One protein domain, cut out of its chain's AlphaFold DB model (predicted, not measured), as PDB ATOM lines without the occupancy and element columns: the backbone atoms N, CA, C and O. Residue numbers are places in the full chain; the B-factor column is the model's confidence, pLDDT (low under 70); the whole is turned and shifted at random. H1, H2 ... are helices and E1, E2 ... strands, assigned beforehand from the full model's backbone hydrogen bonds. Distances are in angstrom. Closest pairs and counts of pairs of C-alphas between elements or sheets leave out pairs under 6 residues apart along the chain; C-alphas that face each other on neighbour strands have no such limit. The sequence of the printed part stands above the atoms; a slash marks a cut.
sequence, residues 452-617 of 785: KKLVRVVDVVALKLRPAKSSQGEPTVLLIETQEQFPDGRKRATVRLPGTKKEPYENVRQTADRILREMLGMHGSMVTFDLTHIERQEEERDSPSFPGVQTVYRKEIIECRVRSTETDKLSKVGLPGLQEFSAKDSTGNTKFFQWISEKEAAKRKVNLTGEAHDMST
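What this domain is: This is residues 452 to 617 of the 785 residues of the protein "Hypothetical protein" of Polarella glacialis (UniProt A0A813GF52). Two twisted four-stranded sheets, partly face to face with their strands crossed, make a sandwich, with helix H1 covering one face of the sheet E4 E1 E6 E5 and standing up from the other sheet over E7, which it meets with its last residues, 518 to 519. The long strands E1 and E6 run along the longest axis, and H3 sits beside the second sheet. The printed part has 166 residues with eight named strands and three named helices, in the order E1 E2 E3 E4 H1 E5 E6 H2 E7 E8 H3, class mixed. The first sheet is mixed; the second, E3 E2 E8 E7, is antiparallel. The whole is compact, with a radius of gyration of the C-alphas of 16.3 A and spans of 55 by 41 by 34 A.

How they stand to each other: The first sheet runs E4, residues 499 to 501, E1, 453 to 466, E6, 550 to 562, and E5, 527 to 542; it is strongly twisted. E1 and E6 are parallel, with N 458 and O 552 2.9 A apart. E5 and E6 form a hairpin, with N 537 and O 555 2.9 A apart; E5 bends by 86 degrees at residue 532. E4 is antiparallel to E1, with N 500 and O 461 3.0 A apart. H1, residues 508 to 519, is on one face of this sheet, two layers, helix on sheet; its closest C-alphas to E1 are those of Val 461 and Val 508, 6.5 A. E4, H1 and E5 make a split strand-helix-strand unit, two same-way strands joined through a helix, with E1 and E6 between them and a right-handed crossover. The second sheet runs E3, residues 491 to 496, E2, 477 to 485, E8, 590 to 597, and E7, 581 to 584. N 480 and O 594 of E2 and E8 are 2.9 A apart, N 492 and O 484 of hairpin E2 and E3 2.8 A, and N 583 and O 591 of hairpin E7 and E8 2.9 A. The strands of the two sheets stand at 56 degrees. H3, residues 598 to 603, is at this sheet's level. H2, residues 567 to 572, is not on it, but only just, with 4 pairs of C-alphas within 10 A. Every O i to N i+4 pair is within hydrogen-bond range in H1 and H3; in H2, 1 of 2.

Where its parts are: E1 measures 38.8 A from C-alpha 453 at (-30.134, -33.311, -54.345), E6 36.3 A, E5 34.3 A, E2 24.0 A, E8 23.0 A and H1 15.7 A. H3 ends at C-alpha 603, (-9.427, -26.077, -29.244).

The domain as a whole: The C-alphas farthest apart are those of Lys 452 and Ser 471, 55.3 A. The printed part has no cut and no long link. Residues 604 to 617 hold no named element. Mean pLDDT of the printed part is 86.9; residues 470 to 475 and 610 to 614 are under 70.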
ATOM      1  N   LYS A 452     -34.148 -31.842 -55.180       74.94
ATOM      2  CA  LYS A 452     -33.688 -33.090 -55.818       74.94
ATOM      3  C   LYS A 452     -32.178 -33.343 -55.707       74.94
ATOM      4  O   LYS A 452     -31.571 -33.883 -56.627       74.94
ATOM      5  N   LYS A 453     -31.539 -32.971 -54.595       86.56
ATOM      6  CA  LYS A 453     -30.134 -33.311 -54.345       86.56
ATOM      7  C   LYS A 453     -30.021 -34.724 -53.784       86.56
ATOM      8  O   LYS A 453     -30.496 -34.990 -52.683       86.56
ATOM      9  N   LEU A 454     -29.364 -35.615 -54.526       88.94
ATOM     10  CA  LEU A 454     -29.066 -36.972 -54.069       88.94
ATOM     11  C   LEU A 454     -27.865 -36.967 -53.121       88.94
ATOM     12  O   LEU A 454     -26.795 -36.460 -53.460       88.94
ATOM     13  N   VAL A 455     -28.031 -37.585 -51.957       90.75
ATOM     14  CA  VAL A 455     -26.988 -37.714 -50.943       90.75
ATOM     15  C   VAL A 455     -26.808 -39.163 -50.508       90.75
ATOM     16  O   VAL A 455     -27.746 -39.961 -50.464       90.75
ATOM     17  N   ARG A 456     -25.569 -39.497 -50.154       92.06
ATOM     18  CA  ARG A 456     -25.181 -40.784 -49.581       92.06
ATOM     19  C   ARG A 456     -25.097 -40.652 -48.065       92.06
ATOM     20  O   ARG A 456     -24.232 -39.954 -47.554       92.06
ATOM     21  N   VAL A 457     -25.950 -41.346 -47.332       91.06
ATOM     22  CA  VAL A 457     -26.026 -41.267 -45.869       91.06
ATOM     23  C   VAL A 457     -25.289 -42.433 -45.232       91.06
ATOM     24  O   VAL A 457     -25.453 -43.574 -45.662       91.06
ATOM     25  N   VAL A 458     -24.480 -42.158 -44.211       91.31
ATOM     26  CA  VAL A 458     -23.772 -43.172 -43.421       91.31
ATOM     27  C   VAL A 458     -24.022 -42.919 -41.945       91.31
ATOM     28  O   VAL A 458     -23.691 -41.845 -41.442       91.31
ATOM     29  N   ASP A 459     -24.543 -43.922 -41.249       91.88
ATOM     30  CA  ASP A 459     -24.723 -43.862 -39.803       91.88
ATOM     31  C   ASP A 459     -23.417 -44.240 -39.087       91.88
ATOM     32  O   ASP A 459     -22.711 -45.185 -39.456       91.88
ATOM     33  N   VAL A 460     -23.068 -43.472 -38.064       92.75
ATOM     34  CA  VAL A 460     -21.827 -43.589 -37.294       92.75
ATOM     35  C   VAL A 460     -22.178 -43.530 -35.817       92.75
ATOM     36  O   VAL A 460     -22.962 -42.682 -35.407       92.75
ATOM     37  N   VAL A 461     -21.560 -44.381 -35.006       94.38
ATOM     38  CA  VAL A 461     -21.621 -44.262 -33.544       94.38
ATOM     39  C   VAL A 461     -20.268 -43.793 -33.039       94.38
ATOM     40  O   VAL A 461     -19.229 -44.286 -33.487       94.38
ATOM     41  N   ALA A 462     -20.277 -42.835 -32.118       94.56
ATOM     42  CA  ALA A 462     -19.077 -42.329 -31.469       94.56
ATOM     43  C   ALA A 462     -19.240 -42.305 -29.945       94.56
ATOM     44  O   ALA A 462     -20.326 -42.054 -29.427       94.56
ATOM     45  N   LEU A 463     -18.152 -42.577 -29.225       94.75
ATOM     46  CA  LEU A 463     -18.148 -42.674 -27.769       94.75
ATOM     47  C   LEU A 463     -17.510 -41.438 -27.150       94.75
ATOM     48  O   LEU A 463     -16.326 -41.163 -27.353       94.75
ATOM     49  N   LYS A 464     -18.268 -40.750 -26.303       93.25
ATOM     50  CA  LYS A 464     -17.759 -39.741 -25.378       93.25
ATOM     51  C   LYS A 464     -17.360 -40.452 -24.084       93.25
ATOM     52  O   LYS A 464     -18.098 -40.486 -23.105       93.25
ATOM     53  N   LEU A 465     -16.218 -41.144 -24.141       93.69
ATOM     54  CA  LEU A 465     -15.746 -42.021 -23.067       93.69
ATOM     55  C   LEU A 465     -14.990 -41.241 -21.988       93.69
ATOM     56  O   LEU A 465     -14.007 -40.556 -22.282       93.69
ATOM     57  N   ARG A 466     -15.413 -41.422 -20.733       92.44
ATOM     58  CA  ARG A 466     -14.803 -40.841 -19.532       92.44
ATOM     59  C   ARG A 466     -14.241 -41.883 -18.571       92.44
ATOM     60  O   ARG A 466     -14.805 -42.976 -18.455       92.44
ATOM     61  N   PRO A 467     -13.208 -41.524 -17.790       90.81
ATOM     62  CA  PRO A 467     -12.777 -42.320 -16.647       90.81
ATOM     63  C   PRO A 467     -13.863 -42.424 -15.562       90.81
ATOM     64  O   PRO A 467     -14.836 -41.663 -15.537       90.81
ATOM     65  N   ALA A 468     -13.660 -43.341 -14.614       84.56
ATOM     66  CA  ALA A 468     -14.478 -43.436 -13.407       84.56
ATOM     67  C   ALA A 468     -14.452 -42.122 -12.595       84.56
ATOM     68  O   ALA A 468     -13.490 -41.352 -12.662       84.56
ATOM     69  N   LYS A 469     -15.506 -41.860 -11.805       77.00
ATOM     70  CA  LYS A 469     -15.527 -40.710 -10.880       77.00
ATOM     71  C   LYS A 469     -14.376 -40.836  -9.879       77.00
ATOM     72  O   LYS A 469     -14.199 -41.893  -9.280       77.00
ATOM     73  N   SER A 470     -13.621 -39.754  -9.697       66.94
ATOM     74  CA  SER A 470     -12.594 -39.673  -8.658       66.94
ATOM     75  C   SER A 470     -13.188 -39.124  -7.359       66.94
ATOM     76  O   SER A 470     -14.220 -38.449  -7.375       66.94
ATOM     77  N   SER A 471     -12.508 -39.346  -6.236       56.41
ATOM     78  CA  SER A 471     -12.847 -38.738  -4.942       56.41
ATOM     79  C   SER A 471     -12.714 -37.204  -4.922       56.41
ATOM     80  O   SER A 471     -13.253 -36.571  -4.021       56.41
ATOM     81  N   GLN A 472     -12.041 -36.600  -5.913       58.72
ATOM     82  CA  GLN A 472     -11.848 -35.149  -6.056       58.72
ATOM     83  C   GLN A 472     -12.854 -34.476  -7.014       58.72
ATOM     84  O   GLN A 472     -12.718 -33.292  -7.310       58.72
ATOM     85  N   GLY A 473     -13.866 -35.206  -7.498       62.94
ATOM     86  CA  GLY A 473     -14.884 -34.697  -8.424       62.94
ATOM     87  C   GLY A 473     -14.834 -35.343  -9.812       62.94
ATOM     88  O   GLY A 473     -14.130 -36.337 -10.036       62.94
ATOM     89  N   GLU A 474     -15.629 -34.808 -10.744       61.19
ATOM     90  CA  GLU A 474     -15.736 -35.333 -12.109       61.19
ATOM     91  C   GLU A 474     -14.504 -34.975 -12.960       61.19
ATOM     92  O   GLU A 474     -14.232 -33.792 -13.176       61.19
ATOM     93  N   PRO A 475     -13.766 -35.969 -13.494       63.50
ATOM     94  CA  PRO A 475     -12.706 -35.697 -14.455       63.50
ATOM     95  C   PRO A 475     -13.305 -35.110 -15.742       63.50
ATOM     96  O   PRO A 475     -14.100 -35.763 -16.418       63.50
ATOM     97  N   THR A 476     -12.890 -33.902 -16.128       76.88
ATOM     98  CA  THR A 476     -13.331 -33.221 -17.367       76.88
ATOM     99  C   THR A 476     -12.525 -33.659 -18.596       76.88
ATOM    100  O   THR A 476     -12.266 -32.867 -19.503       76.88
ATOM    101  N   VAL A 477     -12.083 -34.920 -18.613       90.12
ATOM    102  CA  VAL A 477     -11.273 -35.505 -19.689       90.12
ATOM    103  C   VAL A 477     -12.077 -36.502 -20.512       90.12
ATOM    104  O   VAL A 477     -12.968 -37.176 -19.995       90.12
ATOM    105  N   LEU A 478     -11.727 -36.591 -21.791       93.00
ATOM    106  CA  LEU A 478     -12.328 -37.466 -22.787       93.00
ATOM    107  C   LEU A 478     -11.241 -38.237 -23.522       93.00
ATOM    108  O   LEU A 478     -10.154 -37.705 -23.771       93.00
ATOM    109  N   LEU A 479     -11.556 -39.470 -23.903       95.50
ATOM    110  CA  LEU A 479     -10.709 -40.235 -24.806       95.50
ATOM    111  C   LEU A 479     -10.873 -39.721 -26.241       95.50
ATOM    112  O   LEU A 479     -11.982 -39.714 -26.767       95.50
ATOM    113  N   ILE A 480      -9.771 -39.336 -26.883       96.06
ATOM    114  CA  ILE A 480      -9.739 -38.813 -28.254       96.06
ATOM    115  C   ILE A 480      -8.811 -39.669 -29.116       96.06
ATOM    116  O   ILE A 480      -7.671 -39.928 -28.735       96.06
ATOM    117  N   GLU A 481      -9.289 -40.073 -30.295       95.31
ATOM    118  CA  GLU A 481      -8.462 -40.644 -31.361       95.31
ATOM    119  C   GLU A 481      -7.673 -39.501 -32.012       95.31
ATOM    120  O   GLU A 481      -8.261 -38.568 -32.561       95.31
ATOM    121  N   THR A 482      -6.345 -39.540 -31.935       94.81
ATOM    122  CA  THR A 482      -5.481 -38.454 -32.424       94.81
ATOM    123  C   THR A 482      -4.909 -38.752 -33.807       94.81
ATOM    124  O   THR A 482      -4.771 -37.844 -34.633       94.81
ATOM    125  N   GLN A 483      -4.611 -40.021 -34.087       94.69
ATOM    126  CA  GLN A 483      -3.964 -40.465 -35.316       94.69
ATOM    127  C   GLN A 483      -4.353 -41.907 -35.665       94.69
ATOM    128  O   GLN A 483      -4.592 -42.739 -34.793       94.69
ATOM    129  N   GLU A 484      -4.342 -42.210 -36.959       93.94
ATOM    130  CA  GLU A 484      -4.475 -43.552 -37.517       93.94
ATOM    131  C   GLU A 484      -3.291 -43.843 -38.446       93.94
ATOM    132  O   GLU A 484      -2.866 -42.979 -39.219       93.94
ATOM    133  N   GLN A 485      -2.757 -45.059 -38.367       94.12
ATOM    134  CA  GLN A 485      -1.704 -45.571 -39.235       94.12
ATOM    135  C   GLN A 485      -2.187 -46.838 -39.947       94.12
ATOM    136  O   GLN A 485      -2.579 -47.807 -39.298       94.12
ATOM    137  N   PHE A 486      -2.129 -46.832 -41.275       90.88
ATOM    138  CA  PHE A 486      -2.521 -47.952 -42.130       90.88
ATOM    139  C   PHE A 486      -1.453 -49.067 -42.133       90.88
ATOM    140  O   PHE A 486      -0.287 -48.791 -41.822       90.88
ATOM    141  N   PRO A 487      -1.798 -50.314 -42.523       90.19
ATOM    142  CA  PRO A 487      -0.845 -51.424 -42.629       90.19
ATOM    143  C   PRO A 487       0.364 -51.138 -43.528       90.19
ATOM    144  O   PRO A 487       1.442 -51.675 -43.302       90.19
ATOM    145  N   ASP A 488       0.196 -50.264 -44.522       88.94
ATOM    146  CA  ASP A 488       1.256 -49.816 -45.431       88.94
ATOM    147  C   ASP A 488       2.146 -48.693 -44.858       88.94
ATOM    148  O   ASP A 488       3.030 -48.181 -45.541       88.94
ATOM    149  N   GLY A 489       1.921 -48.293 -43.602       89.19
ATOM    150  CA  GLY A 489       2.693 -47.271 -42.900       89.19
ATOM    151  C   GLY A 489       2.212 -45.834 -43.108       89.19
ATOM    152  O   GLY A 489       2.686 -44.944 -42.395       89.19
ATOM    153  N   ARG A 490       1.254 -45.573 -44.013       91.00
ATOM    154  CA  ARG A 490       0.673 -44.229 -44.173       91.00
ATOM    155  C   ARG A 490       0.004 -43.782 -42.875       91.00
ATOM    156  O   ARG A 490      -0.658 -44.572 -42.207       91.00
ATOM    157  N   LYS A 491       0.141 -42.499 -42.531       91.62
ATOM    158  CA  LYS A 491      -0.467 -41.898 -41.335       91.62
ATOM    159  C   LYS A 491      -1.482 -40.830 -41.710       91.62
ATOM    160  O   LYS A 491      -1.269 -40.064 -42.646       91.62
ATOM    161  N   ARG A 492      -2.561 -40.749 -40.937       89.62
ATOM    162  CA  ARG A 492      -3.606 -39.732 -41.056       89.62
ATOM    163  C   ARG A 492      -3.929 -39.174 -39.675       89.62
ATOM    164  O   ARG A 492      -4.221 -39.933 -38.756       89.62
ATOM    165  N   ALA A 493      -3.891 -37.852 -39.526       90.12
ATOM    166  CA  ALA A 493      -4.436 -37.196 -38.340       90.12
ATOM    167  C   ALA A 493      -5.968 -37.312 -38.363       90.12
ATOM    168  O   ALA A 493      -6.584 -37.031 -39.393       90.12
ATOM    169  N   THR A 494      -6.573 -37.750 -37.259       86.38
ATOM    170  CA  THR A 494      -8.024 -38.012 -37.196       86.38
ATOM    171  C   THR A 494      -8.754 -37.130 -36.194       86.38
ATOM    172  O   THR A 494      -9.874 -36.730 -36.499       86.38
ATOM    173  N   VAL A 495      -8.119 -36.797 -35.063       91.50
ATOM    174  CA  VAL A 495      -8.558 -35.832 -34.030       91.50
ATOM    175  C   VAL A 495     -10.083 -35.802 -33.849       91.50
ATOM    176  O   VAL A 495     -10.769 -34.868 -34.264       91.50
ATOM    177  N   ARG A 496     -10.627 -36.870 -33.259       92.94
ATOM    178  CA  ARG A 496     -12.076 -37.078 -33.099       92.94
ATOM    179  C   ARG A 496     -12.402 -38.013 -31.934       92.94
ATOM    180  O   ARG A 496     -11.522 -38.692 -31.411       92.94
ATOM    181  N   LEU A 497     -13.678 -38.087 -31.562       94.25
ATOM    182  CA  LEU A 497     -14.175 -39.129 -30.658       94.25
ATOM    183  C   LEU A 497     -13.963 -40.531 -31.275       94.25
ATOM    184  O   LEU A 497     -14.157 -40.679 -32.488       94.25
ATOM    185  N   PRO A 498     -13.602 -41.557 -30.478       94.31
ATOM    186  CA  PRO A 498     -13.560 -42.944 -30.930       94.31
ATOM    187  C   PRO A 498     -14.913 -43.352 -31.508       94.31
ATOM    188  O   PRO A 498     -15.936 -43.242 -30.835       94.31
ATOM    189  N   GLY A 499     -14.935 -43.821 -32.750       93.31
ATOM    190  CA  GLY A 499     -16.187 -44.126 -33.428       93.31
ATOM    191  C   GLY A 499     -15.998 -44.955 -34.685       93.31
ATOM    192  O   GLY A 499     -14.903 -45.037 -35.244       93.31
ATOM    193  N   THR A 500     -17.082 -45.579 -35.129       92.25
ATOM    194  CA  THR A 500     -17.106 -46.407 -36.337       92.25
ATOM    195  C   THR A 500     -18.471 -46.353 -37.010       92.25
ATOM    196  O   THR A 500     -19.442 -45.859 -36.434       92.25
ATOM    197  N   LYS A 501     -18.543 -46.839 -38.250       91.88
ATOM    198  CA  LYS A 501     -19.813 -46.974 -38.966       91.88
ATOM    199  C   LYS A 501     -20.699 -47.986 -38.240       91.88
ATOM    200  O   LYS A 501     -20.207 -49.031 -37.811       91.88
ATOM    201  N   LYS A 502     -21.980 -47.658 -38.116       92.38
ATOM    202  CA  LYS A 502     -23.010 -48.557 -37.599       92.38
ATOM    203  C   LYS A 502     -23.349 -49.570 -38.686       92.38
ATOM    204  O   LYS A 502     -23.687 -49.174 -39.799       92.38
ATOM    205  N   GLU A 503     -23.218 -50.855 -38.380       91.00
ATOM    206  CA  GLU A 503     -23.665 -51.905 -39.298       91.00
ATOM    207  C   GLU A 503     -25.202 -51.963 -39.290       91.00
ATOM    208  O   GLU A 503     -25.822 -51.653 -38.271       91.00
ATOM    209  N   PRO A 504     -25.858 -52.358 -40.393       89.12
ATOM    210  CA  PRO A 504     -27.314 -52.243 -40.528       89.12
ATOM    211  C   PRO A 504     -28.102 -53.075 -39.506       89.12
ATOM    212  O   PRO A 504     -29.234 -52.720 -39.197       89.12
ATOM    213  N   TYR A 505     -27.524 -54.177 -39.013       89.19
ATOM    214  CA  TYR A 505     -28.109 -55.070 -38.006       89.19
ATOM    215  C   TYR A 505     -27.806 -54.640 -36.562       89.19
ATOM    216  O   TYR A 505     -28.274 -55.286 -35.625       89.19
ATOM    217  N   GLU A 506     -26.977 -53.613 -36.363       91.25
ATOM    218  CA  GLU A 506     -26.585 -53.139 -35.038       91.25
ATOM    219  C   GLU A 506     -27.455 -51.964 -34.600       91.25
ATOM    220  O   GLU A 506     -27.653 -50.991 -35.325       91.25
ATOM    221  N   ASN A 507     -27.894 -51.989 -33.345       89.62
ATOM    222  CA  ASN A 507     -28.302 -50.770 -32.652       89.62
ATOM    223  C   ASN A 507     -27.077 -49.982 -32.129       89.62
ATOM    224  O   ASN A 507     -25.917 -50.375 -32.312       89.62
ATOM    225  N   VAL A 508     -27.330 -48.841 -31.479       89.94
ATOM    226  CA  VAL A 508     -26.260 -47.978 -30.946       89.94
ATOM    227  C   VAL A 508     -25.432 -48.719 -29.902       89.94
ATOM    228  O   VAL A 508     -24.204 -48.663 -29.942       89.94
ATOM    229  N   ARG A 509     -26.089 -49.482 -29.022       89.44
ATOM    230  CA  ARG A 509     -25.430 -50.276 -27.977       89.44
ATOM    231  C   ARG A 509     -24.487 -51.339 -28.549       89.44
ATOM    232  O   ARG A 509     -23.332 -51.398 -28.146       89.44
ATOM    233  N   GLN A 510     -24.940 -52.139 -29.513       90.94
ATOM    234  CA  GLN A 510     -24.129 -53.174 -30.167       90.94
ATOM    235  C   GLN A 510     -22.914 -52.563 -30.874       90.94
ATOM    236  O   GLN A 510     -21.806 -53.090 -30.768       90.94
ATOM    237  N   THR A 511     -23.106 -51.418 -31.536       93.94
ATOM    238  CA  THR A 511     -22.006 -50.689 -32.178       93.94
ATOM    239  C   THR A 511     -21.009 -50.175 -31.139       93.94
ATOM    240  O   THR A 511     -19.801 -50.299 -31.324       93.94
ATOM    241  N   ALA A 512     -21.490 -49.640 -30.015       93.50
ATOM    242  CA  ALA A 512     -20.648 -49.172 -28.919       93.50
ATOM    243  C   ALA A 512     -19.834 -50.300 -28.270       93.50
ATOM    244  O   ALA A 512     -18.629 -50.151 -28.058       93.50
ATOM    245  N   ASP A 513     -20.457 -51.454 -28.033       91.62
ATOM    246  CA  ASP A 513     -19.773 -52.655 -27.550       91.62
ATOM    247  C   ASP A 513     -18.699 -53.125 -28.541       91.62
ATOM    248  O   ASP A 513     -17.602 -53.522 -28.137       91.62
ATOM    249  N   ARG A 514     -18.975 -53.033 -29.848       92.62
ATOM    250  CA  ARG A 514     -17.996 -53.334 -30.898       92.62
ATOM    251  C   ARG A 514     -16.836 -52.342 -30.905       92.62
ATOM    252  O   ARG A 514     -15.694 -52.777 -31.012       92.62
ATOM    253  N   ILE A 515     -17.094 -51.045 -30.722       93.62
ATOM    254  CA  ILE A 515     -16.046 -50.021 -30.572       93.62
ATOM    255  C   ILE A 515     -15.129 -50.374 -29.396       93.62
ATOM    256  O   ILE A 515     -13.911 -50.420 -29.559       93.62
ATOM    257  N   LEU A 516     -15.700 -50.673 -28.225       92.69
ATOM    258  CA  LEU A 516     -14.922 -51.049 -27.044       92.69
ATOM    259  C   LEU A 516     -14.070 -52.295 -27.307       92.69
ATOM    260  O   LEU A 516     -12.874 -52.284 -27.020       92.69
ATOM    261  N   ARG A 517     -14.659 -53.340 -27.898       91.50
ATOM    262  CA  ARG A 517     -13.988 -54.624 -28.130       91.50
ATOM    263  C   ARG A 517     -12.898 -54.541 -29.194       91.50
ATOM    264  O   ARG A 517     -11.788 -55.005 -28.956       91.50
ATOM    265  N   GLU A 518     -13.216 -53.982 -30.358       90.38
ATOM    266  CA  GLU A 518     -12.344 -54.014 -31.538       90.38
ATOM    267  C   GLU A 518     -11.354 -52.852 -31.591       90.38
ATOM    268  O   GLU A 518     -10.271 -53.027 -32.140       90.38
ATOM    269  N   MET A 519     -11.686 -51.679 -31.034       90.19
ATOM    270  CA  MET A 519     -10.757 -50.541 -31.013       90.19
ATOM    271  C   MET A 519     -10.047 -50.352 -29.680       90.19
ATOM    272  O   MET A 519      -8.919 -49.876 -29.690       90.19
ATOM    273  N   LEU A 520     -10.672 -50.675 -28.544       89.38
ATOM    274  CA  LEU A 520     -10.107 -50.362 -27.221       89.38
ATOM    275  C   LEU A 520      -9.716 -51.605 -26.408       89.38
ATOM    276  O   LEU A 520      -9.135 -51.468 -25.335       89.38
ATOM    277  N   GLY A 521     -10.010 -52.817 -26.890       86.69
ATOM    278  CA  GLY A 521      -9.749 -54.060 -26.155       86.69
ATOM    279  C   GLY A 521     -10.521 -54.171 -24.831       86.69
ATOM    280  O   GLY A 521     -10.102 -54.897 -23.929       86.69
ATOM    281  N   MET A 522     -11.631 -53.441 -24.698       87.88
ATOM    282  CA  MET A 522     -12.505 -53.419 -23.525       87.88
ATOM    283  C   MET A 522     -13.801 -54.188 -23.786       87.88
ATOM    284  O   MET A 522     -14.257 -54.309 -24.919       87.88
ATOM    285  N   HIS A 523     -14.431 -54.687 -22.724       86.88
ATOM    286  CA  HIS A 523     -15.760 -55.293 -22.809       86.88
ATOM    287  C   HIS A 523     -16.844 -54.284 -22.405       86.88
ATOM    288  O   HIS A 523     -16.618 -53.473 -21.508       86.88
ATOM    289  N   GLY A 524     -18.036 -54.378 -22.999       84.25
ATOM    290  CA  GLY A 524     -19.180 -53.509 -22.686       84.25
ATOM    291  C   GLY A 524     -19.530 -53.450 -21.201       84.25
ATOM    292  O   GLY A 524     -19.813 -52.387 -20.660       84.25
ATOM    293  N   SER A 525     -19.401 -54.572 -20.486       85.88
ATOM    294  CA  SER A 525     -19.641 -54.632 -19.034       85.88
ATOM    295  C   SER A 525     -18.713 -53.726 -18.213       85.88
ATOM    296  O   SER A 525     -19.060 -53.387 -17.082       85.88
ATOM    297  N   MET A 526     -17.570 -53.301 -18.762       88.38
ATOM    298  CA  MET A 526     -16.613 -52.403 -18.108       88.38
ATOM    299  C   MET A 526     -17.042 -50.932 -18.146       88.38
ATOM    300  O   MET A 526     -16.405 -50.101 -17.495       88.38
ATOM    301  N   VAL A 527     -18.095 -50.608 -18.898       89.88
ATOM    302  CA  VAL A 527     -18.551 -49.247 -19.183       89.88
ATOM    303  C   VAL A 527     -20.046 -49.130 -18.872       89.88
ATOM    304  O   VAL A 527     -20.811 -50.074 -19.048       89.88
ATOM    305  N   THR A 528     -20.471 -47.978 -18.364       89.69
ATOM    306  CA  THR A 528     -21.883 -47.580 -18.327       89.69
ATOM    307  C   THR A 528     -22.176 -46.690 -19.527       89.69
ATOM    308  O   THR A 528     -21.446 -45.721 -19.748       89.69
ATOM    309  N   PHE A 529     -23.236 -47.002 -20.267       88.44
ATOM    310  CA  PHE A 529     -23.694 -46.230 -21.422       88.44
ATOM    311  C   PHE A 529     -24.899 -45.378 -21.030       88.44
ATOM    312  O   PHE A 529     -25.857 -45.917 -20.475       88.44
ATOM    313  N   ASP A 530     -24.876 -44.089 -21.357       86.50
ATOM    314  CA  ASP A 530     -26.086 -43.271 -21.378       86.50
ATOM    315  C   ASP A 530     -26.749 -43.423 -22.754       86.50
ATOM    316  O   ASP A 530     -26.314 -42.850 -23.753       86.50
ATOM    317  N   LEU A 531     -27.768 -44.279 -22.813       82.94
ATOM    318  CA  LEU A 531     -28.561 -44.520 -24.023       82.94
ATOM    319  C   LEU A 531     -29.874 -43.729 -24.013       82.94
ATOM    320  O   LEU A 531     -30.616 -43.780 -24.993       82.94
ATOM    321  N   THR A 532     -30.169 -43.009 -22.925       77.12
ATOM    322  CA  THR A 532     -31.363 -42.165 -22.817       77.12
ATOM    323  C   THR A 532     -31.106 -40.780 -23.413       77.12
ATOM    324  O   THR A 532     -32.020 -40.194 -23.993       77.12
ATOM    325  N   HIS A 533     -29.852 -40.312 -23.390       78.75
ATOM    326  CA  HIS A 533     -29.420 -39.038 -23.973       78.75
ATOM    327  C   HIS A 533     -28.402 -39.241 -25.105       78.75
ATOM    328  O   HIS A 533     -27.224 -38.912 -24.988       78.75
ATOM    329  N   ILE A 534     -28.864 -39.781 -26.236       83.56
ATOM    330  CA  ILE A 534     -28.038 -39.912 -27.444       83.56
ATOM    331  C   ILE A 534     -28.021 -38.576 -28.192       83.56
ATOM    332  O   ILE A 534     -29.046 -38.139 -28.724       83.56
ATOM    333  N   GLU A 535     -26.849 -37.953 -28.282       85.69
ATOM    334  CA  GLU A 535     -26.647 -36.758 -29.097       85.69
ATOM    335  C   GLU A 535     -26.589 -37.148 -30.582       85.69
ATOM    336  O   GLU A 535     -25.928 -38.117 -30.961       85.69
ATOM    337  N   ARG A 536     -27.278 -36.396 -31.446       85.44
ATOM    338  CA  ARG A 536     -27.288 -36.639 -32.894       85.44
ATOM    339  C   ARG A 536     -26.682 -35.470 -33.646       85.44
ATOM    340  O   ARG A 536     -26.955 -34.318 -33.328       85.44
ATOM    341  N   GLN A 537     -25.890 -35.781 -34.662       84.31
ATOM    342  CA  GLN A 537     -25.250 -34.794 -35.518       84.31
ATOM    343  C   GLN A 537     -25.287 -35.252 -36.977       84.31
ATOM    344  O   GLN A 537     -24.968 -36.402 -37.266       84.31
ATOM    345  N   GLU A 538     -25.598 -34.343 -37.899       87.00
ATOM    346  CA  GLU A 538     -25.392 -34.550 -39.336       87.00
ATOM    347  C   GLU A 538     -24.173 -33.740 -39.799       87.00
ATOM    348  O   GLU A 538     -24.015 -32.575 -39.443       87.00
ATOM    349  N   GLU A 539     -23.271 -34.369 -40.549       86.31
ATOM    350  CA  GLU A 539     -22.101 -33.709 -41.131       86.31
ATOM    351  C   GLU A 539     -22.016 -34.025 -42.623       86.31
ATOM    352  O   GLU A 539     -21.849 -35.184 -43.008       86.31
ATOM    353  N   GLU A 540     -22.086 -32.994 -43.461       86.56
ATOM    354  CA  GLU A 540     -21.919 -33.131 -44.906       86.56
ATOM    355  C   GLU A 540     -20.441 -33.045 -45.298       86.56
ATOM    356  O   GLU A 540     -19.720 -32.133 -44.891       86.56
ATOM    357  N   ARG A 541     -19.974 -33.991 -46.116       85.50
ATOM    358  CA  ARG A 541     -18.631 -33.976 -46.702       85.50
ATOM    359  C   ARG A 541     -18.628 -34.532 -48.114       85.50
ATOM    360  O   ARG A 541     -19.306 -35.515 -48.419       85.50
ATOM    361  N   ASP A 542     -17.747 -33.979 -48.935       84.81
ATOM    362  CA  ASP A 542     -17.381 -34.604 -50.197       84.81
ATOM    363  C   ASP A 542     -16.510 -35.832 -49.940       84.81
ATOM    364  O   ASP A 542     -15.544 -35.803 -49.170       84.81
ATOM    365  N   SER A 543     -16.857 -36.937 -50.597       84.00
ATOM    366  CA  SER A 543     -16.072 -38.161 -50.540       84.00
ATOM    367  C   SER A 543     -15.333 -38.362 -51.859       84.00
ATOM    368  O   SER A 543     -15.983 -38.573 -52.883       84.00
ATOM    369  N   PRO A 544     -13.986 -38.408 -51.860       82.69
ATOM    370  CA  PRO A 544     -13.220 -38.762 -53.057       82.69
ATOM    371  C   PRO A 544     -13.581 -40.143 -53.624       82.69
ATOM    372  O   PRO A 544     -13.335 -40.418 -54.794       82.69
ATOM    373  N   SER A 545     -14.161 -41.016 -52.794       86.25
ATOM    374  CA  SER A 545     -14.606 -42.353 -53.183       86.25
ATOM    375  C   SER A 545     -15.930 -42.361 -53.952       86.25
ATOM    376  O   SER A 545     -16.198 -43.345 -54.637       86.25
ATOM    377  N   PHE A 546     -16.737 -41.297 -53.852       89.31
ATOM    378  CA  PHE A 546     -18.071 -41.181 -54.457       89.31
ATOM    379  C   PHE A 546     -18.219 -39.809 -55.142       89.31
ATOM    380  O   PHE A 546     -18.888 -38.916 -54.622       89.31
ATOM    381  N   PRO A 547     -17.548 -39.593 -56.287       86.19
ATOM    382  CA  PRO A 547     -17.495 -38.289 -56.939       86.19
ATOM    383  C   PRO A 547     -18.889 -37.804 -57.355       86.19
ATOM    384  O   PRO A 547     -19.660 -38.535 -57.970       86.19
ATOM    385  N   GLY A 548     -19.205 -36.548 -57.032       86.38
ATOM    386  CA  GLY A 548     -20.507 -35.938 -57.324       86.38
ATOM    387  C   GLY A 548     -21.637 -36.352 -56.375       86.38
ATOM    388  O   GLY A 548     -22.693 -35.732 -56.415       86.38
ATOM    389  N   VAL A 549     -21.419 -37.336 -55.493       89.62
ATOM    390  CA  VAL A 549     -22.391 -37.742 -54.471       89.62
ATOM    391  C   VAL A 549     -21.930 -37.229 -53.113       89.62
ATOM    392  O   VAL A 549     -20.990 -37.759 -52.511       89.62
ATOM    393  N   GLN A 550     -22.607 -36.207 -52.599       90.44
ATOM    394  CA  GLN A 550     -22.300 -35.690 -51.271       90.44
ATOM    395  C   GLN A 550     -22.596 -36.758 -50.214       90.44
ATOM    396  O   GLN A 550     -23.616 -37.447 -50.281       90.44
ATOM    397  N   THR A 551     -21.699 -36.921 -49.239       91.62
ATOM    398  CA  THR A 551     -21.896 -37.866 -48.140       91.62
ATOM    399  C   THR A 551     -22.341 -37.141 -46.877       91.62
ATOM    400  O   THR A 551     -21.637 -36.256 -46.400       91.62
ATOM    401  N   VAL A 552     -23.465 -37.563 -46.301       91.38
ATOM    402  CA  VAL A 552     -23.944 -37.099 -44.994       91.38
ATOM    403  C   VAL A 552     -23.646 -38.163 -43.945       91.38
ATOM    404  O   VAL A 552     -24.151 -39.284 -44.007       91.38
ATOM    405  N   TYR A 553     -22.814 -37.824 -42.969       90.25
ATOM    406  CA  TYR A 553     -22.533 -38.673 -41.820       90.25
ATOM    407  C   TYR A 553     -23.502 -38.337 -40.692       90.25
ATOM    408  O   TYR A 553     -23.436 -37.247 -40.128       90.25
ATOM    409  N   ARG A 554     -24.370 -39.286 -40.341       90.31
ATOM    410  CA  ARG A 554     -25.254 -39.202 -39.177       90.31
ATOM    411  C   ARG A 554     -24.569 -39.832 -37.982       90.31
ATOM    412  O   ARG A 554     -24.449 -41.050 -37.903       90.31
ATOM    413  N   LYS A 555     -24.079 -39.006 -37.068       90.38
ATOM    414  CA  LYS A 555     -23.389 -39.454 -35.863       90.38
ATOM    415  C   LYS A 555     -24.366 -39.531 -34.703       90.38
ATOM    416  O   LYS A 555     -25.011 -38.542 -34.376       90.38
ATOM    417  N   GLU A 556     -24.425 -40.694 -34.074       91.12
ATOM    418  CA  GLU A 556     -25.030 -40.916 -32.766       91.12
ATOM    419  C   GLU A 556     -23.885 -40.949 -31.743       91.12
ATOM    420  O   GLU A 556     -23.078 -41.883 -31.715       91.12
ATOM    421  N   ILE A 557     -23.750 -39.878 -30.963       91.06
ATOM    422  CA  ILE A 557     -22.719 -39.729 -29.936       91.06
ATOM    423  C   ILE A 557     -23.333 -40.136 -28.600       91.06
ATOM    424  O   ILE A 557     -24.376 -39.615 -28.204       91.06
ATOM    425  N   ILE A 558     -22.677 -41.067 -27.912       90.88
ATOM    426  CA  ILE A 558     -23.140 -41.561 -26.617       90.88
ATOM    427  C   ILE A 558     -22.140 -41.266 -25.509       90.88
ATOM    428  O   ILE A 558     -20.931 -41.476 -25.657       90.88
ATOM    429  N   GLU A 559     -22.660 -40.817 -24.373       91.00
ATOM    430  CA  GLU A 559     -21.872 -40.630 -23.163       91.00
ATOM    431  C   GLU A 559     -21.566 -41.998 -22.541       91.00
ATOM    432  O   GLU A 559     -22.442 -42.845 -22.346       91.00
ATOM    433  N   CYS A 560     -20.289 -42.241 -22.261       92.12
ATOM    434  CA  CYS A 560     -19.803 -43.509 -21.734       92.12
ATOM    435  C   CYS A 560     -18.915 -43.262 -20.521       92.12
ATOM    436  O   CYS A 560     -18.036 -42.401 -20.555       92.12
ATOM    437  N   ARG A 561     -19.057 -44.065 -19.465       91.12
ATOM    438  CA  ARG A 561     -18.186 -43.968 -18.286       91.12
ATOM    439  C   ARG A 561     -17.594 -45.313 -17.907       91.12
ATOM    440  O   ARG A 561     -18.307 -46.298 -17.750       91.12
ATOM    441  N   VAL A 562     -16.278 -45.351 -17.733       91.31
ATOM    442  CA  VAL A 562     -15.581 -46.545 -17.251       91.31
ATOM    443  C   VAL A 562     -15.991 -46.820 -15.802       91.31
ATOM    444  O   VAL A 562     -15.932 -45.929 -14.957       91.31
ATOM    445  N   ARG A 563     -16.395 -48.060 -15.517       89.31
ATOM    446  CA  ARG A 563     -16.777 -48.535 -14.174       89.31
ATOM    447  C   ARG A 563     -15.991 -49.755 -13.687       89.31
ATOM    448  O   ARG A 563     -16.210 -50.212 -12.571       89.31
ATOM    449  N   SER A 564     -15.134 -50.329 -14.530       82.44
ATOM    450  CA  SER A 564     -14.364 -51.527 -14.183       82.44
ATOM    451  C   SER A 564     -13.301 -51.242 -13.122       82.44
ATOM    452  O   SER A 564     -12.751 -50.145 -13.063       82.44
ATOM    453  N   THR A 565     -12.987 -52.262 -12.326       83.69
ATOM    454  CA  THR A 565     -11.869 -52.301 -11.373       83.69
ATOM    455  C   THR A 565     -10.699 -53.165 -11.869       83.69
ATOM    456  O   THR A 565      -9.711 -53.322 -11.158       83.69
ATOM    457  N   GLU A 566     -10.778 -53.724 -13.085       86.75
ATOM    458  CA  GLU A 566      -9.756 -54.613 -13.657       86.75
ATOM    459  C   GLU A 566      -8.506 -53.833 -14.103       86.75
ATOM    460  O   GLU A 566      -8.394 -53.397 -15.254       86.75
ATOM    461  N   THR A 567      -7.539 -53.674 -13.199       85.62
ATOM    462  CA  THR A 567      -6.327 -52.854 -13.387       85.62
ATOM    463  C   THR A 567      -5.525 -53.189 -14.646       85.62
ATOM    464  O   THR A 567      -5.069 -52.276 -15.331       85.62
ATOM    465  N   ASP A 568      -5.400 -54.470 -15.005       86.94
ATOM    466  CA  ASP A 568      -4.603 -54.916 -16.160       86.94
ATOM    467  C   ASP A 568      -5.217 -54.530 -17.508       86.94
ATOM    468  O   ASP A 568      -4.510 -54.352 -18.500       86.94
ATOM    469  N   LYS A 569      -6.547 -54.419 -17.573       85.56
ATOM    470  CA  LYS A 569      -7.238 -53.945 -18.776       85.56
ATOM    471  C   LYS A 569      -7.285 -52.425 -18.815       85.56
ATOM    472  O   LYS A 569      -7.130 -51.844 -19.884       85.56
ATOM    473  N   LEU A 570      -7.459 -51.785 -17.658       88.38
ATOM    474  CA  LEU A 570      -7.441 -50.329 -17.540       88.38
ATOM    475  C   LEU A 570      -6.083 -49.742 -17.943       88.38
ATOM    476  O   LEU A 570      -6.049 -48.763 -18.686       88.38
ATOM    477  N   SER A 571      -4.972 -50.369 -17.550       89.25
ATOM    478  CA  SER A 571      -3.625 -49.900 -17.903       89.25
ATOM    479  C   SER A 571      -3.368 -49.905 -19.413       89.25
ATOM    480  O   SER A 571      -2.725 -48.991 -19.924       89.25
ATOM    481  N   LYS A 572      -3.947 -50.860 -20.155       89.81
ATOM    482  CA  LYS A 572      -3.859 -50.928 -21.629       89.81
ATOM    483  C   LYS A 572      -4.552 -49.768 -22.339       89.81
ATOM    484  O   LYS A 572      -4.164 -49.431 -23.452       89.81
ATOM    485  N   VAL A 573      -5.546 -49.158 -21.696       90.81
ATOM    486  CA  VAL A 573      -6.236 -47.950 -22.179       90.81
ATOM    487  C   VAL A 573      -5.759 -46.690 -21.448       90.81
ATOM    488  O   VAL A 573      -6.462 -45.680 -21.388       90.81
ATOM    489  N   GLY A 574      -4.564 -46.751 -20.853       88.62
ATOM    490  CA  GLY A 574      -3.921 -45.622 -20.190       88.62
ATOM    491  C   GLY A 574      -4.532 -45.228 -18.845       88.62
ATOM    492  O   GLY A 574      -4.200 -44.166 -18.333       88.62
ATOM    493  N   LEU A 575      -5.409 -46.035 -18.242       89.19
ATOM    494  CA  LEU A 575      -6.034 -45.757 -16.944       89.19
ATOM    495  C   LEU A 575      -5.330 -46.490 -15.784       89.19
ATOM    496  O   LEU A 575      -4.835 -47.600 -15.969       89.19
ATOM    497  N   PRO A 576      -5.296 -45.909 -14.567       85.69
ATOM    498  CA  PRO A 576      -5.852 -44.604 -14.181       85.69
ATOM    499  C   PRO A 576      -4.938 -43.406 -14.506       85.69
ATOM    500  O   PRO A 576      -5.345 -42.270 -14.290       85.69
ATOM    501  N   GLY A 577      -3.721 -43.634 -15.014       85.25
ATOM    502  CA  GLY A 577      -2.698 -42.596 -15.211       85.25
ATOM    503  C   GLY A 577      -2.949 -41.588 -16.343       85.25
ATOM    504  O   GLY A 577      -2.128 -40.696 -16.527       85.25
ATOM    505  N   LEU A 578      -4.041 -41.735 -17.100       89.75
ATOM    506  CA  LEU A 578      -4.393 -40.947 -18.290       89.75
ATOM    507  C   LEU A 578      -3.289 -40.925 -19.366       89.75
ATOM    508  O   LEU A 578      -3.094 -39.925 -20.054       89.75
ATOM    509  N   GLN A 579      -2.564 -42.036 -19.512       92.06
ATOM    510  CA  GLN A 579      -1.462 -42.172 -20.466       92.06
ATOM    511  C   GLN A 579      -1.967 -42.352 -21.905       92.06
ATOM    512  O   GLN A 579      -3.066 -42.859 -22.139       92.06
ATOM    513  N   GLU A 580      -1.146 -41.949 -22.874       95.12
ATOM    514  CA  GLU A 580      -1.374 -42.251 -24.287       95.12
ATOM    515  C   GLU A 580      -1.207 -43.746 -24.556       95.12
ATOM    516  O   GLU A 580      -0.367 -44.416 -23.953       95.12
ATOM    517  N   PHE A 581      -1.995 -44.269 -25.490       95.50
ATOM    518  CA  PHE A 581      -1.899 -45.663 -25.905       95.50
ATOM    519  C   PHE A 581      -2.275 -45.828 -27.376       95.50
ATOM    520  O   PHE A 581      -2.821 -44.926 -28.018       95.50
ATOM    521  N   SER A 582      -1.985 -47.006 -27.918       94.00
ATOM    522  CA  SER A 582      -2.377 -47.380 -29.272       94.00
ATOM    523  C   SER A 582      -2.990 -48.769 -29.304       94.00
ATOM    524  O   SER A 582      -2.564 -49.645 -28.552       94.00
ATOM    525  N   ALA A 583      -3.924 -48.989 -30.222       91.19
ATOM    526  CA  ALA A 583      -4.554 -50.282 -30.441       91.19
ATOM    527  C   ALA A 583      -4.671 -50.582 -31.938       91.19
ATOM    528  O   ALA A 583      -4.817 -49.671 -32.755       91.19
ATOM    529  N   LYS A 584      -4.592 -51.867 -32.298       89.88
ATOM    530  CA  LYS A 584      -4.843 -52.324 -33.666       89.88
ATOM    531  C   LYS A 584      -6.311 -52.687 -33.824       89.88
ATOM    532  O   LYS A 584      -6.824 -53.446 -33.009       89.88
ATOM    533  N   ASP A 585      -6.948 -52.165 -34.866       82.81
ATOM    534  CA  ASP A 585      -8.317 -52.535 -35.219       82.81
ATOM    535  C   ASP A 585      -8.382 -53.859 -36.004       82.81
ATOM    536  O   ASP A 585      -7.361 -54.442 -36.385       82.81
ATOM    537  N   SER A 586      -9.603 -54.332 -36.265       78.56
ATOM    538  CA  SER A 586      -9.888 -55.574 -36.999       78.56
ATOM    539  C   SER A 586      -9.403 -55.572 -38.456       78.56
ATOM    540  O   SER A 586      -9.270 -56.634 -39.058       78.56
ATOM    541  N   THR A 587      -9.083 -54.402 -39.018       79.50
ATOM    542  CA  THR A 587      -8.529 -54.247 -40.375       79.50
ATOM    543  C   THR A 587      -7.006 -54.087 -40.390       79.50
ATOM    544  O   THR A 587      -6.401 -53.958 -41.454       79.50
ATOM    545  N   GLY A 588      -6.371 -54.120 -39.215       85.19
ATOM    546  CA  GLY A 588      -4.927 -54.010 -39.049       85.19
ATOM    547  C   GLY A 588      -4.396 -52.576 -38.957       85.19
ATOM    548  O   GLY A 588      -3.176 -52.410 -38.857       85.19
ATOM    549  N   ASN A 589      -5.253 -51.545 -38.951       89.31
ATOM    550  CA  ASN A 589      -4.793 -50.172 -38.725       89.31
ATOM    551  C   ASN A 589      -4.420 -49.988 -37.254       89.31
ATOM    552  O   ASN A 589      -5.105 -50.481 -36.360       89.31
ATOM    553  N   THR A 590      -3.359 -49.231 -36.990       93.88
ATOM    554  CA  THR A 590      -2.978 -48.828 -35.630       93.88
ATOM    555  C   THR A 590      -3.561 -47.452 -35.328       93.88
ATOM    556  O   THR A 590      -3.236 -46.477 -36.007       93.88
ATOM    557  N   LYS A 591      -4.421 -47.364 -34.316       94.12
ATOM    558  CA  LYS A 591      -5.049 -46.126 -33.839       94.12
ATOM    559  C   LYS A 591      -4.369 -45.653 -32.565       94.12
ATOM    560  O   LYS A 591      -4.050 -46.471 -31.706       94.12
ATOM    561  N   PHE A 592      -4.168 -44.347 -32.447       95.88
ATOM    562  CA  PHE A 592      -3.533 -43.700 -31.303       95.88
ATOM    563  C   PHE A 592      -4.562 -42.876 -30.537       95.88
ATOM    564  O   PHE A 592      -5.356 -42.149 -31.143       95.88
ATOM    565  N   PHE A 593      -4.532 -42.982 -29.212       96.38
ATOM    566  CA  PHE A 593      -5.513 -42.374 -28.327       96.38
ATOM    567  C   PHE A 593      -4.857 -41.584 -27.196       96.38
ATOM    568  O   PHE A 593      -3.807 -41.963 -26.675       96.38
ATOM    569  N   GLN A 594      -5.519 -40.500 -26.796       95.81
ATOM    570  CA  GLN A 594      -5.088 -39.625 -25.712       95.81
ATOM    571  C   GLN A 594      -6.287 -39.204 -24.858       95.81
ATOM    572  O   GLN A 594      -7.355 -38.891 -25.387       95.81
ATOM    573  N   TRP A 595      -6.097 -39.150 -23.541       94.75
ATOM    574  CA  TRP A 595      -7.051 -38.545 -22.614       94.75
ATOM    575  C   TRP A 595      -6.784 -37.038 -22.525       94.75
ATOM    576  O   TRP A 595      -5.750 -36.625 -22.007       94.75
ATOM    577  N   ILE A 596      -7.696 -36.202 -23.033       93.06
ATOM    578  CA  ILE A 596      -7.540 -34.735 -23.014       93.06
ATOM    579  C   ILE A 596      -8.771 -34.042 -22.440       93.06
ATOM    580  O   ILE A 596      -9.878 -34.569 -22.503       93.06
ATOM    581  N   SER A 597      -8.585 -32.843 -21.881       90.94
ATOM    582  CA  SER A 597      -9.709 -32.047 -21.374       90.94
ATOM    583  C   SER A 597     -10.672 -31.636 -22.491       90.94
ATOM    584  O   SER A 597     -10.244 -31.419 -23.627       90.94
ATOM    585  N   GLU A 598     -11.948 -31.428 -22.172       88.19
ATOM    586  CA  GLU A 598     -12.928 -30.926 -23.152       88.19
ATOM    587  C   GLU A 598     -12.519 -29.593 -23.775       88.19
ATOM    588  O   GLU A 598     -12.684 -29.387 -24.974       88.19
ATOM    589  N   LYS A 599     -11.922 -28.703 -22.973       87.69
ATOM    590  CA  LYS A 599     -11.410 -27.414 -23.454       87.69
ATOM    591  C   LYS A 599     -10.334 -27.606 -24.522       87.69
ATOM    592  O   LYS A 599     -10.305 -26.870 -25.502       87.69
ATOM    593  N   GLU A 600      -9.452 -28.583 -24.337       90.69
ATOM    594  CA  GLU A 600      -8.406 -28.907 -25.308       90.69
ATOM    595  C   GLU A 600      -8.981 -29.604 -26.547       90.69
ATOM    596  O   GLU A 600      -8.623 -29.255 -27.668       90.69
ATOM    597  N   ALA A 601      -9.928 -30.526 -26.374       89.50
ATOM    598  CA  ALA A 601     -10.643 -31.146 -27.486       89.50
ATOM    599  C   ALA A 601     -11.383 -30.096 -28.344       89.50
ATOM    600  O   ALA A 601     -11.253 -30.106 -29.568       89.50
ATOM    601  N   ALA A 602     -12.052 -29.122 -27.719       86.62
ATOM    602  CA  ALA A 602     -12.695 -28.003 -28.409       86.62
ATOM    603  C   ALA A 602     -11.684 -27.112 -29.156       86.62
ATOM    604  O   ALA A 602     -11.912 -26.766 -30.315       86.62
ATOM    605  N   LYS A 603     -10.524 -26.795 -28.553       88.88
ATOM    606  CA  LYS A 603      -9.427 -26.077 -29.244       88.88
ATOM    607  C   LYS A 603      -8.929 -26.827 -30.477       88.88
ATOM    608  O   LYS A 603      -8.619 -26.211 -31.493       88.88
ATOM    609  N   ARG A 604      -8.892 -28.158 -30.405       90.81
ATOM    610  CA  ARG A 604      -8.549 -29.045 -31.523       90.81
ATOM    611  C   ARG A 604      -9.697 -29.244 -32.523       90.81
ATOM    612  O   ARG A 604      -9.557 -30.050 -33.437       90.81
ATOM    613  N   LYS A 605     -10.807 -28.506 -32.374       87.69
ATOM    614  CA  LYS A 605     -12.022 -28.599 -33.198       87.69
ATOM    615  C   LYS A 605     -12.632 -30.006 -33.217       87.69
ATOM    616  O   LYS A 605     -13.283 -30.386 -34.189       87.69
ATOM    617  N   VAL A 606     -12.435 -30.780 -32.146       85.00
ATOM    618  CA  VAL A 606     -13.198 -32.012 -31.944       85.00
ATOM    619  C   VAL A 606     -14.647 -31.607 -31.743       85.00
ATOM    620  O   VAL A 606     -14.957 -30.795 -30.872       85.00
ATOM    621  N   ASN A 607     -15.534 -32.178 -32.546       79.12
ATOM    622  CA  ASN A 607     -16.952 -31.946 -32.378       79.12
ATOM    623  C   ASN A 607     -17.476 -32.796 -31.208       79.12
ATOM    624  O   ASN A 607     -17.478 -34.024 -31.293       79.12
ATOM    625  N   LEU A 608     -17.809 -32.135 -30.097       76.31
ATOM    626  CA  LEU A 608     -18.182 -32.761 -28.821       76.31
ATOM    627  C   LEU A 608     -19.683 -32.713 -28.523       76.31
ATOM    628  O   LEU A 608     -20.096 -33.313 -27.529       76.31
ATOM    629  N   THR A 609     -20.439 -31.952 -29.317       70.19
ATOM    630  CA  THR A 609     -21.870 -31.696 -29.139       70.19
ATOM    631  C   THR A 609     -22.539 -31.572 -30.501       70.19
ATOM    632  O   THR A 609     -22.090 -30.777 -31.328       70.19
ATOM    633  N   GLY A 610     -23.626 -32.305 -30.730       60.38
ATOM    634  CA  GLY A 610     -24.497 -32.043 -31.880       60.38
ATOM    635  C   GLY A 610     -25.174 -30.672 -31.768       60.38
ATOM    636  O   GLY A 610     -25.425 -30.196 -30.659       60.38
ATOM    637  N   GLU A 611     -25.486 -30.028 -32.897       54.56
ATOM    638  CA  GLU A 611     -26.416 -28.893 -32.885       54.56
ATOM    639  C   GLU A 611     -27.764 -29.404 -32.368       54.56
ATOM    640  O   GLU A 611     -28.399 -30.274 -32.970       54.56
ATOM    641  N   ALA A 612     -28.157 -28.931 -31.187       44.75
ATOM    642  CA  ALA A 612     -29.378 -29.374 -30.548       44.75
ATOM    643  C   ALA A 612     -30.576 -29.005 -31.439       44.75
ATOM    644  O   ALA A 612     -30.847 -27.831 -31.678       44.75
ATOM    645  N   HIS A 613     -31.318 -30.026 -31.869       54.00
ATOM    646  CA  HIS A 613     -32.663 -29.894 -32.434       54.00
ATOM    647  C   HIS A 613     -32.774 -29.285 -33.835       54.00
ATOM    648  O   HIS A 613     -33.752 -28.588 -34.094       54.00
ATOM    649  N   ASP A 614     -31.860 -29.583 -34.761       63.66
ATOM    650  CA  ASP A 614     -32.179 -29.361 -36.172       63.66
ATOM    651  C   ASP A 614     -32.812 -30.610 -36.803       63.66
ATOM    652  O   ASP A 614     -32.413 -31.753 -36.568       63.66
ATOM    653  N   MET A 615     -33.860 -30.396 -37.590       74.94
ATOM    654  CA  MET A 615     -34.549 -31.470 -38.283       74.94
ATOM    655  C   MET A 615     -33.664 -32.012 -39.403       74.94
ATOM    656  O   MET A 615     -33.206 -31.252 -40.257       74.94
ATOM    657  N   SER A 616     -33.510 -33.334 -39.480       81.19
ATOM    658  CA  SER A 616     -32.995 -33.967 -40.696       81.19
ATOM    659  C   SER A 616     -33.925 -33.672 -41.876       81.19
ATOM    660  O   SER A 616     -35.070 -34.145 -41.901       81.19
ATOM    661  N   THR A 617     -33.396 -33.006 -42.897       83.94
ATOM    662  CA  THR A 617     -34.063 -32.781 -44.189       83.94
ATOM    663  C   THR A 617     -34.073 -34.017 -45.069       83.94
ATOM    664  O   THR A 617     -34.798 -34.056 -46.057       83.94
TER     665      THR A 617